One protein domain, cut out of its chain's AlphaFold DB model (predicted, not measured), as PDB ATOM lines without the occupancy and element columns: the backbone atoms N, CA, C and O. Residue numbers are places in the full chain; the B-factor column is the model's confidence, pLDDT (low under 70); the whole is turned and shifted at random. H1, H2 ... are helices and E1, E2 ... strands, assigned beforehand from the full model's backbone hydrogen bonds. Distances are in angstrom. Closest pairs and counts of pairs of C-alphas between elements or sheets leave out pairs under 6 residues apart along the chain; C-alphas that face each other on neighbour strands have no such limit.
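This is residues 143 to 234 of the 349 residues of an uncharacterized protein of Aspergillus tanneri (UniProt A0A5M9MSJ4). The domain is a flat, open frame: the long helix H3 makes one side, the small hairpin of E1 and E2 reaches from the short helix H1 toward the last turns of H3, and long loops with the short helix H2 make the rest. The printed part has 92 residues with three named helices and two named strands, in the order H1, E1, E2, H2, H3; under half of the residues are in named elements. The sheet, E1 - E2, is antiparallel, and the class is mixed, helices and strands. The whole is only just loose, close to compact, with a radius of gyration of the C-alphas of 15.2 A and spans of 36 by 36 by 17 A.

H1, residues 143 to 149, comes closest to E1, residues 153 to 156, at the C-alphas of Leu 147 and Leu 153, 5.5 A apart. E1 and E2, residues 160 to 163, form a hairpin, antiparallel at 138 degrees between directions; N 154 and O 162 are within hydrogen-bond range at 2.9 A, and N 162 and O 154 at 2.8 A. H1 and E2 are near each other, with 5 pairs of C-alphas within 10 A. The closest C-alphas of E2 and H3, residues 212 to 230, are those of Gly 160 and Asn 229, 5.9 A. H2, residues 192 to 195, is apart from H1, E1 and H3. In H1 and H3 every O i to N i+4 pair is within hydrogen-bond range; H2 is too short for such a pair.

H1 begins at C-alpha 143, (-11.335, 33.819, -22.100), and is 9.9 A long. E1 measures 9.7 A, E2 10.3 A and H2 5.0 A. H3, 27.1 A long, ends at C-alpha 230, (-25.747, 48.313, -32.458).

The C-alphas farthest apart, those of Gly 179 and Glu 234, are 45.6 A apart. The printed part has no cut. The links E2 to H2, 28 residues, and H2 to H3, 16 residues, are long. Mean pLDDT of the printed part is 82.3; residues 230 to 234, of which 230 belongs to H3, are under 70.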
ATOM      1  N   ALA A 143     -10.327  34.401 -22.984       75.44
ATOM      2  CA  ALA A 143     -11.335  33.819 -22.100       75.44
ATOM      3  C   ALA A 143     -12.760  33.969 -22.675       75.44
ATOM      4  O   ALA A 143     -13.482  32.977 -22.769       75.44
ATOM      5  N   ALA A 144     -13.142  35.154 -23.160       74.50
ATOM      6  CA  ALA A 144     -14.454  35.378 -23.776       74.50
ATOM      7  C   ALA A 144     -14.657  34.532 -25.052       74.50
ATOM      8  O   ALA A 144     -15.663  33.833 -25.185       74.50
ATOM      9  N   ARG A 145     -13.661  34.498 -25.955       78.44
ATOM     10  CA  ARG A 145     -13.634  33.614 -27.142       78.44
ATOM     11  C   ARG A 145     -13.771  32.132 -26.745       78.44
ATOM     12  O   ARG A 145     -14.479  31.381 -27.421       78.44
ATOM     13  N   LYS A 146     -13.145  31.700 -25.640       85.25
ATOM     14  CA  LYS A 146     -13.284  30.340 -25.081       85.25
ATOM     15  C   LYS A 146     -14.702  30.056 -24.567       85.25
ATOM     16  O   LYS A 146     -15.216  28.983 -24.851       85.25
ATOM     17  N   LEU A 147     -15.350  30.994 -23.870       82.81
ATOM     18  CA  LEU A 147     -16.723  30.829 -23.357       82.81
ATOM     19  C   LEU A 147     -17.792  30.819 -24.466       82.81
ATOM     20  O   LEU A 147     -18.786  30.097 -24.365       82.81
ATOM     21  N   LEU A 148     -17.573  31.582 -25.541       83.50
ATOM     22  CA  LEU A 148     -18.421  31.560 -26.738       83.50
ATOM     23  C   LEU A 148     -18.246  30.248 -27.523       83.50
ATOM     24  O   LEU A 148     -19.226  29.591 -27.861       83.50
ATOM     25  N   SER A 149     -17.005  29.807 -27.760       87.62
ATOM     26  CA  SER A 149     -16.738  28.530 -28.450       87.62
ATOM     27  C   SER A 149     -17.115  27.291 -27.622       87.62
ATOM     28  O   SER A 149     -17.530  26.276 -28.185       87.62
ATOM     29  N   SER A 150     -17.066  27.370 -26.287       91.25
ATOM     30  CA  SER A 150     -17.627  26.336 -25.410       91.25
ATOM     31  C   SER A 150     -19.158  26.364 -25.365       91.25
ATOM     32  O   SER A 150     -19.759  25.380 -24.936       91.25
ATOM     33  N   GLY A 151     -19.825  27.417 -25.847       86.69
ATOM     34  CA  GLY A 151     -21.280  27.571 -25.750       86.69
ATOM     35  C   GLY A 151     -21.782  27.705 -24.307       86.69
ATOM     36  O   GLY A 151     -22.954  27.425 -24.039       86.69
ATOM     37  N   GLN A 152     -20.900  28.091 -23.376       88.19
ATOM     38  CA  GLN A 152     -21.287  28.576 -22.049       88.19
ATOM     39  C   GLN A 152     -21.890  29.981 -22.148       88.19
ATOM     40  O   GLN A 152     -22.803  30.298 -21.395       88.19
ATOM     41  N   LEU A 153     -21.440  30.785 -23.114       86.44
ATOM     42  CA  LEU A 153     -22.080  32.039 -23.513       86.44
ATOM     43  C   LEU A 153     -22.538  31.965 -24.975       86.44
ATOM     44  O   LEU A 153     -21.970  31.227 -25.781       86.44
ATOM     45  N   VAL A 154     -23.550  32.760 -25.314       85.50
ATOM     46  CA  VAL A 154     -24.053  32.983 -26.679       85.50
ATOM     47  C   VAL A 154     -24.167  34.488 -26.919       85.50
ATOM     48  O   VAL A 154     -24.468  35.240 -25.997       85.50
ATOM     49  N   GLN A 155     -23.927  34.937 -28.150       82.88
ATOM     50  CA  GLN A 155     -24.140  36.327 -28.557       82.88
ATOM     51  C   GLN A 155     -25.506  36.462 -29.246       82.88
ATOM     52  O   GLN A 155     -25.687  35.991 -30.369       82.88
ATOM     53  N   HIS A 156     -26.464  37.103 -28.580       80.75
ATOM     54  CA  HIS A 156     -27.769  37.435 -29.140       80.75
ATOM     55  C   HIS A 156     -27.688  38.738 -29.963       80.75
ATOM     56  O   HIS A 156     -27.193  39.740 -29.441       80.75
ATOM     57  N   PRO A 157     -28.198  38.792 -31.212       77.88
ATOM     58  CA  PRO A 157     -28.054  39.963 -32.088       77.88
ATOM     59  C   PRO A 157     -28.739  41.241 -31.580       77.88
ATOM     60  O   PRO A 157     -28.405  42.326 -32.043       77.88
ATOM     61  N   VAL A 158     -29.692  41.129 -30.646       74.25
ATOM     62  CA  VAL A 158     -30.438  42.273 -30.083       74.25
ATOM     63  C   VAL A 158     -29.943  42.658 -28.682       74.25
ATOM     64  O   VAL A 158     -30.068  43.815 -28.292       74.25
ATOM     65  N   PHE A 159     -29.392  41.702 -27.923       79.44
ATOM     66  CA  PHE A 159     -29.149  41.850 -26.476       79.44
ATOM     67  C   PHE A 159     -27.689  41.643 -26.045       79.44
ATOM     68  O   PHE A 159     -27.340  41.982 -24.918       79.44
ATOM     69  N   GLY A 160     -26.809  41.165 -26.929       81.69
ATOM     70  CA  GLY A 160     -25.388  40.984 -26.631       81.69
ATOM     71  C   GLY A 160     -25.073  39.619 -26.030       81.69
ATOM     72  O   GLY A 160     -25.681  38.617 -26.401       81.69
ATOM     73  N   ALA A 161     -24.077  39.546 -25.147       84.12
ATOM     74  CA  ALA A 161     -23.675  38.285 -24.529       84.12
ATOM     75  C   ALA A 161     -24.699  37.823 -23.474       84.12
ATOM     76  O   ALA A 161     -25.052  38.579 -22.573       84.12
ATOM     77  N   GLY A 162     -25.134  36.566 -23.565       84.50
ATOM     78  CA  GLY A 162     -26.063  35.926 -22.632       84.50
ATOM     79  C   GLY A 162     -25.691  34.470 -22.334       84.50
ATOM     80  O   GLY A 162     -24.745  33.922 -22.906       84.50
ATOM     81  N   GLN A 163     -26.437  33.839 -21.424       85.19
ATOM     82  CA  GLN A 163     -26.216  32.448 -21.010       85.19
ATOM     83  C   GLN A 163     -26.430  31.479 -22.184       85.19
ATOM     84  O   GLN A 163     -27.451  31.525 -22.868       85.19
ATOM     85  N   GLY A 164     -25.458  30.599 -22.428       85.75
ATOM     86  CA  GLY A 164     -25.508  29.603 -23.498       85.75
ATOM     87  C   GLY A 164     -26.043  28.232 -23.050       85.75
ATOM     88  O   GLY A 164     -26.091  27.945 -21.855       85.75
ATOM     89  N   PRO A 165     -26.381  27.320 -23.987       87.19
ATOM     90  CA  PRO A 165     -26.942  26.000 -23.667       87.19
ATOM     91  C   PRO A 165     -26.038  25.075 -22.836       87.19
ATOM     92  O   PRO A 165     -26.502  24.046 -22.352       87.19
ATOM     93  N   ARG A 166     -24.743  25.398 -22.703       89.62
ATOM     94  CA  ARG A 166     -23.785  24.675 -21.849       89.62
ATOM     95  C   ARG A 166     -23.296  25.517 -20.666       89.62
ATOM     96  O   ARG A 166     -22.265  25.189 -20.086       89.62
ATOM     97  N   TYR A 167     -24.002  26.598 -20.319       88.06
ATOM     98  CA  TYR A 167     -23.689  27.430 -19.156       88.06
ATOM     99  C   TYR A 167     -23.710  26.593 -17.872       88.06
ATOM    100  O   TYR A 167     -24.662  25.865 -17.598       88.06
ATOM    101  N   SER A 168     -22.629  26.682 -17.101       86.06
ATOM    102  CA  SER A 168     -22.357  25.838 -15.932       86.06
ATOM    103  C   SER A 168     -22.506  26.579 -14.597       86.06
ATOM    104  O   SER A 168     -22.101  26.052 -13.566       86.06
ATOM    105  N   GLY A 169     -23.068  27.788 -14.625       83.31
ATOM    106  CA  GLY A 169     -23.214  28.673 -13.473       83.31
ATOM    107  C   GLY A 169     -22.169  29.803 -13.418       83.31
ATOM    108  O   GLY A 169     -21.329  29.896 -14.322       83.31
ATOM    109  N   PRO A 170     -22.209  30.653 -12.372       84.88
ATOM    110  CA  PRO A 170     -23.153  30.616 -11.247       84.88
ATOM    111  C   PRO A 170     -24.608  30.808 -11.691       84.88
ATOM    112  O   PRO A 170     -24.895  31.430 -12.710       84.88
ATOM    113  N   PHE A 171     -25.546  30.218 -10.954       83.31
ATOM    114  CA  PHE A 171     -26.975  30.334 -11.242       83.31
ATOM    115  C   PHE A 171     -27.635  31.131 -10.122       83.31
ATOM    116  O   PHE A 171     -27.554  30.713  -8.972       83.31
ATOM    117  N   ALA A 172     -28.336  32.215 -10.467       85.06
ATOM    118  CA  ALA A 172     -29.083  33.029  -9.508       85.06
ATOM    119  C   ALA A 172     -30.069  32.169  -8.690       85.06
ATOM    120  O   ALA A 172     -31.084  31.688  -9.216       85.06
ATOM    121  N   THR A 173     -29.738  31.967  -7.414       86.25
ATOM    122  CA  THR A 173     -30.478  31.178  -6.415       86.25
ATOM    123  C   THR A 173     -31.772  31.875  -6.018       86.25
ATOM    124  O   THR A 173     -32.842  31.283  -6.140       86.25
ATOM    125  N   TRP A 174     -31.681  33.157  -5.650       85.94
ATOM    126  CA  TRP A 174     -32.800  34.053  -5.330       85.94
ATOM    127  C   TRP A 174     -33.870  34.088  -6.429       85.94
ATOM    128  O   TRP A 174     -35.062  34.230  -6.157       85.94
ATOM    129  N   ALA A 175     -33.451  33.892  -7.681       88.06
ATOM    130  CA  ALA A 175     -34.322  33.901  -8.845       88.06
ATOM    131  C   ALA A 175     -35.100  32.587  -9.064       88.06
ATOM    132  O   ALA A 175     -35.836  32.469 -10.046       88.06
ATOM    133  N   ARG A 176     -34.946  31.583  -8.188       90.00
ATOM    134  CA  ARG A 176     -35.690  30.309  -8.191       90.00
ATOM    135  C   ARG A 176     -36.704  30.245  -7.041       90.00
ATOM    136  O   ARG A 176     -36.586  31.009  -6.088       90.00
ATOM    137  N   PRO A 177     -37.694  29.334  -7.091       91.31
ATOM    138  CA  PRO A 177     -38.519  29.019  -5.926       91.31
ATOM    139  C   PRO A 177     -37.665  28.640  -4.708       91.31
ATOM    140  O   PRO A 177     -36.630  27.979  -4.847       91.31
ATOM    141  N   GLU A 178     -38.109  29.036  -3.519       89.19
ATOM    142  CA  GLU A 178     -37.413  28.749  -2.261       89.19
ATOM    143  C   GLU A 178     -37.219  27.242  -2.035       89.19
ATOM    144  O   GLU A 178     -38.035  26.413  -2.440       89.19
ATOM    145  N   GLY A 179     -36.088  26.878  -1.426       87.81
ATOM    146  CA  GLY A 179     -35.703  25.480  -1.217       87.81
ATOM    147  C   GLY A 179     -35.237  24.725  -2.473       87.81
ATOM    148  O   GLY A 179     -35.018  23.519  -2.383       87.81
ATOM    149  N   THR A 180     -35.059  25.384  -3.629       89.31
ATOM    150  CA  THR A 180     -34.525  24.743  -4.852       89.31
ATOM    151  C   THR A 180     -33.129  24.135  -4.612       89.31
ATOM    152  O   THR A 180     -32.194  24.884  -4.325       89.31
ATOM    153  N   PRO A 181     -32.931  22.813  -4.794       89.81
ATOM    154  CA  PRO A 181     -31.626  22.175  -4.606       89.81
ATOM    155  C   PRO A 181     -30.567  22.593  -5.641       89.81
ATOM    156  O   PRO A 181     -30.867  22.784  -6.825       89.81
ATOM    157  N   PHE A 182     -29.299  22.657  -5.219       84.25
ATOM    158  CA  PHE A 182     -28.162  23.045  -6.069       84.25
ATOM    159  C   PHE A 182     -27.942  22.129  -7.290       84.25
ATOM    160  O   PHE A 182     -27.472  22.597  -8.322       84.25
ATOM    161  N   ASP A 183     -28.310  20.846  -7.228       88.12
ATOM    162  CA  ASP A 183     -28.244  19.911  -8.366       88.12
ATOM    163  C   ASP A 183     -29.362  20.137  -9.409       88.12
ATOM    164  O   ASP A 183     -29.290  19.638 -10.541       88.12
ATOM    165  N   GLN A 184     -30.391  20.907  -9.042       88.00
ATOM    166  CA  GLN A 184     -31.597  21.143  -9.844       88.00
ATOM    167  C   GLN A 184     -31.687  22.582 -10.355       88.00
ATOM    168  O   GLN A 184     -32.331  22.806 -11.376       88.00
ATOM    169  N   ILE A 185     -30.981  23.535  -9.737       87.44
ATOM    170  CA  ILE A 185     -30.985  24.974 -10.062       87.44
ATOM    171  C   ILE A 185     -30.821  25.301 -11.562       87.44
ATOM    172  O   ILE A 185     -31.476  26.206 -12.080       87.44
ATOM    173  N   ALA A 186     -30.007  24.519 -12.280       84.50
ATOM    174  CA  ALA A 186     -29.760  24.656 -13.719       84.50
ATOM    175  C   ALA A 186     -30.950  24.225 -14.608       84.50
ATOM    176  O   ALA A 186     -30.981  24.539 -15.796       84.50
ATOM    177  N   LYS A 187     -31.908  23.477 -14.049       86.88
ATOM    178  CA  LYS A 187     -33.107  22.936 -14.717       86.88
ATOM    179  C   LYS A 187     -34.394  23.590 -14.208       86.88
ATOM    180  O   LYS A 187     -35.355  23.707 -14.965       86.88
ATOM    181  N   THR A 188     -34.424  24.002 -12.940       89.38
ATOM    182  CA  THR A 188     -35.537  24.741 -12.341       89.38
ATOM    183  C   THR A 188     -35.721  26.072 -13.066       89.38
ATOM    184  O   THR A 188     -34.756  26.808 -13.289       89.38
ATOM    185  N   GLN A 189     -36.962  26.388 -13.433       89.12
ATOM    186  CA  GLN A 189     -37.306  27.665 -14.060       89.12
ATOM    187  C   GLN A 189     -37.211  28.826 -13.059       89.12
ATOM    188  O   GLN A 189     -37.313  28.628 -11.848       89.12
ATOM    189  N   LEU A 190     -37.036  30.045 -13.571       89.38
ATOM    190  CA  LEU A 190     -37.073  31.271 -12.768       89.38
ATOM    191  C   LEU A 190     -38.453  31.463 -12.107       89.38
ATOM    192  O   LEU A 190     -39.453  30.956 -12.629       89.38
ATOM    193  N   LYS A 191     -38.535  32.238 -11.014       89.75
ATOM    194  CA  LYS A 191     -39.826  32.715 -10.475       89.75
ATOM    195  C   LYS A 191     -40.604  33.484 -11.564       89.75
ATOM    196  O   LYS A 191     -39.999  34.082 -12.458       89.75
ATOM    197  N   ARG A 192     -41.942  33.441 -11.555       86.12
ATOM    198  CA  ARG A 192     -42.763  33.859 -12.716       86.12
ATOM    199  C   ARG A 192     -42.660  35.358 -13.007       86.12
ATOM    200  O   ARG A 192     -42.585  35.745 -14.169       86.12
ATOM    201  N   GLU A 193     -42.606  36.167 -11.961       85.62
ATOM    202  CA  GLU A 193     -42.367  37.609 -11.966       85.62
ATOM    203  C   GLU A 193     -41.005  37.987 -12.582       85.62
ATOM    204  O   GLU A 193     -40.877  39.041 -13.202       85.62
ATOM    205  N   LEU A 194     -40.015  37.089 -12.516       85.75
ATOM    206  CA  LEU A 194     -38.709  37.266 -13.153       85.75
ATOM    207  C   LEU A 194     -38.708  36.776 -14.608       85.75
ATOM    208  O   LEU A 194     -38.151  37.457 -15.466       85.75
ATOM    209  N   GLN A 195     -39.393  35.663 -14.920       86.31
ATOM    210  CA  GLN A 195     -39.592  35.207 -16.311       86.31
ATOM    211  C   GLN A 195     -40.192  36.326 -17.179       86.31
ATOM    212  O   GLN A 195     -39.690  36.621 -18.262       86.31
ATOM    213  N   ILE A 196     -41.233  37.004 -16.682       83.19
ATOM    214  CA  ILE A 196     -41.905  38.085 -17.420       83.19
ATOM    215  C   ILE A 196     -41.095  39.390 -17.503       83.19
ATOM    216  O   ILE A 196     -41.474  40.259 -18.286       83.19
ATOM    217  N   ARG A 197     -39.976  39.539 -16.781       85.44
ATOM    218  CA  ARG A 197     -39.052  40.685 -16.924       85.44
ATOM    219  C   ARG A 197     -37.825  40.373 -17.798       85.44
ATOM    220  O   ARG A 197     -37.076  41.285 -18.120       85.44
ATOM    221  N   GLN A 198     -37.638  39.135 -18.271       85.69
ATOM    222  CA  GLN A 198     -36.523  38.798 -19.172       85.69
ATOM    223  C   GLN A 198     -36.602  39.544 -20.519       85.69
ATOM    224  O   GLN A 198     -37.680  39.695 -21.103       85.69
ATOM    225  N   LEU A 199     -35.448  39.968 -21.047       85.44
ATOM    226  CA  LEU A 199     -35.353  40.700 -22.318       85.44
ATOM    227  C   LEU A 199     -35.789  39.825 -23.507       85.44
ATOM    228  O   LEU A 199     -36.683  40.203 -24.262       85.44
ATOM    229  N   ASP A 200     -35.220  38.621 -23.616       81.94
ATOM    230  CA  ASP A 200     -35.438  37.659 -24.711       81.94
ATOM    231  C   ASP A 200     -36.610  36.694 -24.445       81.94
ATOM    232  O   ASP A 200     -36.513  35.476 -24.585       81.94
ATOM    233  N   TRP A 201     -37.727  37.252 -23.978       78.19
ATOM    234  CA  TRP A 201     -38.978  36.527 -23.731       78.19
ATOM    235  C   TRP A 201     -40.081  37.001 -24.690       78.19
ATOM    236  O   TRP A 201     -39.858  37.872 -25.532       78.19
ATOM    237  N   ILE A 202     -41.291  36.446 -24.553       81.06
ATOM    238  CA  ILE A 202     -42.517  36.846 -25.275       81.06
ATOM    239  C   ILE A 202     -42.596  38.387 -25.390       81.06
ATOM    240  O   ILE A 202     -42.279  39.059 -24.406       81.06
ATOM    241  N   PRO A 203     -43.006  38.981 -26.531       80.00
ATOM    242  CA  PRO A 203     -43.083  40.437 -26.689       80.00
ATOM    243  C   PRO A 203     -43.804  41.138 -25.531       80.00
ATOM    244  O   PRO A 203     -44.816  40.645 -25.037       80.00
ATOM    245  N   VAL A 204     -43.283  42.294 -25.100       80.88
ATOM    246  CA  VAL A 204     -43.745  43.050 -23.913       80.88
ATOM    247  C   VAL A 204     -45.251  43.339 -23.953       80.88
ATOM    248  O   VAL A 204     -45.934  43.309 -22.933       80.88
ATOM    249  N   GLN A 205     -45.793  43.524 -25.155       79.25
ATOM    250  CA  GLN A 205     -47.201  43.799 -25.426       79.25
ATOM    251  C   GLN A 205     -48.136  42.605 -25.128       79.25
ATOM    252  O   GLN A 205     -49.348  42.794 -25.106       79.25
ATOM    253  N   SER A 206     -47.591  41.406 -24.892       80.50
ATOM    254  CA  SER A 206     -48.310  40.159 -24.574       80.50
ATOM    255  C   SER A 206     -47.888  39.572 -23.215       80.50
ATOM    256  O   SER A 206     -47.890  38.356 -23.020       80.50
ATOM    257  N   ARG A 207     -47.464  40.433 -22.279       82.19
ATOM    258  CA  ARG A 207     -47.081  40.069 -20.906       82.19
ATOM    259  C   ARG A 207     -48.160  40.510 -19.914       82.19
ATOM    260  O   ARG A 207     -47.931  41.408 -19.112       82.19
ATOM    261  N   ASP A 208     -49.313  39.842 -19.951       70.75
ATOM    262  CA  ASP A 208     -50.570  40.181 -19.238       70.75
ATOM    263  C   ASP A 208     -50.493  40.284 -17.692       70.75
ATOM    264  O   ASP A 208     -51.512  40.470 -17.031       70.75
ATOM    265  N   VAL A 209     -49.307  40.105 -17.101       79.75
ATOM    266  CA  VAL A 209     -49.044  40.075 -15.650       79.75
ATOM    267  C   VAL A 209     -48.065  41.186 -15.220       79.75
ATOM    268  O   VAL A 209     -47.845  41.369 -14.028       79.75
ATOM    269  N   LEU A 210     -47.481  41.941 -16.161       80.25
ATOM    270  CA  LEU A 210     -46.724  43.156 -15.835       80.25
ATOM    271  C   LEU A 210     -47.681  44.319 -15.554       80.25
ATOM    272  O   LEU A 210     -48.681  44.494 -16.252       80.25
ATOM    273  N   ASP A 211     -47.331  45.144 -14.573       86.00
ATOM    274  CA  ASP A 211     -47.928  46.461 -14.399       86.00
ATOM    275  C   ASP A 211     -47.334  47.473 -15.398       86.00
ATOM    276  O   ASP A 211     -46.336  47.212 -16.074       86.00
ATOM    277  N   GLU A 212     -47.959  48.645 -15.512       85.88
ATOM    278  CA  GLU A 212     -47.553  49.679 -16.473       85.88
ATOM    279  C   GLU A 212     -46.132  50.212 -16.205       85.88
ATOM    280  O   GLU A 212     -45.437  50.589 -17.149       85.88
ATOM    281  N   GLN A 213     -45.671  50.192 -14.948       85.56
ATOM    282  CA  GLN A 213     -44.326  50.620 -14.563       85.56
ATOM    283  C   GLN A 213     -43.268  49.591 -14.997       85.56
ATOM    284  O   GLN A 213     -42.424  49.904 -15.840       85.56
ATOM    285  N   SER A 214     -43.370  48.329 -14.548       84.06
ATOM    286  CA  SER A 214     -42.423  47.271 -14.947       84.06
ATOM    287  C   SER A 214     -42.422  47.024 -16.457       84.06
ATOM    288  O   SER A 214     -41.407  46.626 -17.030       84.06
ATOM    289  N   ARG A 215     -43.558  47.254 -17.127       85.88
ATOM    290  CA  ARG A 215     -43.671  47.196 -18.588       85.88
ATOM    291  C   ARG A 215     -42.761  48.221 -19.271       85.88
ATOM    292  O   ARG A 215     -42.053  47.851 -20.207       85.88
ATOM    293  N   ARG A 216     -42.766  49.477 -18.808       84.88
ATOM    294  CA  ARG A 216     -41.919  50.557 -19.345       84.88
ATOM    295  C   ARG A 216     -40.445  50.298 -19.079       84.88
ATOM    296  O   ARG A 216     -39.649  50.428 -19.998       84.88
ATOM    297  N   GLU A 217     -40.099  49.856 -17.873       84.75
ATOM    298  CA  GLU A 217     -38.723  49.492 -17.506       84.75
ATOM    299  C   GLU A 217     -38.155  48.398 -18.419       84.75
ATOM    300  O   GLU A 217     -37.055  48.533 -18.951       84.75
ATOM    301  N   VAL A 218     -38.920  47.327 -18.659       85.31
ATOM    302  CA  VAL A 218     -38.515  46.234 -19.558       85.31
ATOM    303  C   VAL A 218     -38.406  46.716 -21.009       85.31
ATOM    304  O   VAL A 218     -37.487  46.310 -21.722       85.31
ATOM    305  N   GLU A 219     -39.312  47.585 -21.467       86.00
ATOM    306  CA  GLU A 219     -39.245  48.162 -22.815       86.00
ATOM    307  C   GLU A 219     -38.016  49.081 -22.969       86.00
ATOM    308  O   GLU A 219     -37.267  48.921 -23.934       86.00
ATOM    309  N   ALA A 220     -37.718  49.930 -21.979       82.69
ATOM    310  CA  ALA A 220     -36.507  50.752 -21.916       82.69
ATOM    311  C   ALA A 220     -35.228  49.895 -21.914       82.69
ATOM    312  O   ALA A 220     -34.358  50.095 -22.760       82.69
ATOM    313  N   GLN A 221     -35.136  48.866 -21.061       81.88
ATOM    314  CA  GLN A 221     -34.001  47.931 -21.038       81.88
ATOM    315  C   GLN A 221     -33.790  47.227 -22.391       81.88
ATOM    316  O   GLN A 221     -32.651  47.042 -22.824       81.88
ATOM    317  N   ILE A 222     -34.870  46.876 -23.099       83.81
ATOM    318  CA  ILE A 222     -34.812  46.306 -24.453       83.81
ATOM    319  C   ILE A 222     -34.255  47.316 -25.474       83.81
ATOM    320  O   ILE A 222     -33.477  46.913 -26.345       83.81
ATOM    321  N   GLN A 223     -34.601  48.605 -25.384       81.50
ATOM    322  CA  GLN A 223     -34.038  49.641 -26.267       81.50
ATOM    323  C   GLN A 223     -32.577  49.969 -25.915       81.50
ATOM    324  O   GLN A 223     -31.732  49.987 -26.809       81.50
ATOM    325  N   LEU A 224     -32.241  50.116 -24.630       78.62
ATOM    326  CA  LEU A 224     -30.867  50.308 -24.148       78.62
ATOM    327  C   LEU A 224     -29.944  49.174 -24.619       78.62
ATOM    328  O   LEU A 224     -28.845  49.421 -25.122       78.62
ATOM    329  N   ALA A 225     -30.408  47.923 -24.528       77.50
ATOM    330  CA  ALA A 225     -29.672  46.766 -25.026       77.50
ATOM    331  C   ALA A 225     -29.488  46.801 -26.556       77.50
ATOM    332  O   ALA A 225     -28.394  46.491 -27.035       77.50
ATOM    333  N   ARG A 226     -30.497  47.236 -27.327       79.56
ATOM    334  CA  ARG A 226     -30.367  47.440 -28.783       79.56
ATOM    335  C   ARG A 226     -29.309  48.488 -29.110       79.56
ATOM    336  O   ARG A 226     -28.401  48.190 -29.880       79.56
ATOM    337  N   ILE A 227     -29.391  49.672 -28.501       76.69
ATOM    338  CA  ILE A 227     -28.467  50.792 -28.743       76.69
ATOM    339  C   ILE A 227     -27.027  50.365 -28.429       76.69
ATOM    340  O   ILE A 227     -26.155  50.461 -29.295       76.69
ATOM    341  N   ARG A 228     -26.789  49.792 -27.239       70.44
ATOM    342  CA  ARG A 228     -25.460  49.337 -26.789       70.44
ATOM    343  C   ARG A 228     -24.851  48.239 -27.675       70.44
ATOM    344  O   ARG A 228     -23.630  48.187 -27.819       70.44
ATOM    345  N   ASN A 229     -25.668  47.377 -28.287       75.00
ATOM    346  CA  ASN A 229     -25.181  46.326 -29.189       75.00
ATOM    347  C   ASN A 229     -25.067  46.762 -30.659       75.00
ATOM    348  O   ASN A 229     -24.258  46.189 -31.386       75.00
ATOM    349  N   GLN A 230     -25.826  47.772 -31.096       68.50
ATOM    350  CA  GLN A 230     -25.747  48.313 -32.458       68.50
ATOM    351  C   GLN A 230     -24.608  49.334 -32.612       68.50
ATOM    352  O   GLN A 230     -23.849  49.229 -33.572       68.50
ATOM    353  N   ARG A 231     -24.403  50.240 -31.639       59.72
ATOM    354  CA  ARG A 231     -23.303  51.234 -31.616       59.72
ATOM    355  C   ARG A 231     -21.927  50.620 -31.260       59.72
ATOM    356  O   ARG A 231     -21.088  51.240 -30.599       59.72
ATOM    357  N   GLN A 232     -21.664  49.364 -31.646       50.03
ATOM    358  CA  GLN A 232     -20.405  48.696 -31.302       50.03
ATOM    359  C   GLN A 232     -19.195  49.382 -31.962       50.03
ATOM    360  O   GLN A 232     -18.985  49.299 -33.170       50.03
ATOM    361  N   ASN A 233     -18.321  49.912 -31.098       49.00
ATOM    362  CA  ASN A 233     -17.003  50.516 -31.365       49.00
ATOM    363  C   ASN A 233     -16.965  52.018 -31.707       49.00
ATOM    364  O   ASN A 233     -15.865  52.528 -31.899       49.00
ATOM    365  N   GLU A 234     -18.084  52.747 -31.685       47.31
ATOM    366  CA  GLU A 234     -18.091  54.192 -31.999       47.31
ATOM    367  C   GLU A 234     -17.371  55.056 -30.938       47.31
ATOM    368  O   GLU A 234     -16.708  56.028 -31.285       47.31
TER     369      GLU A 234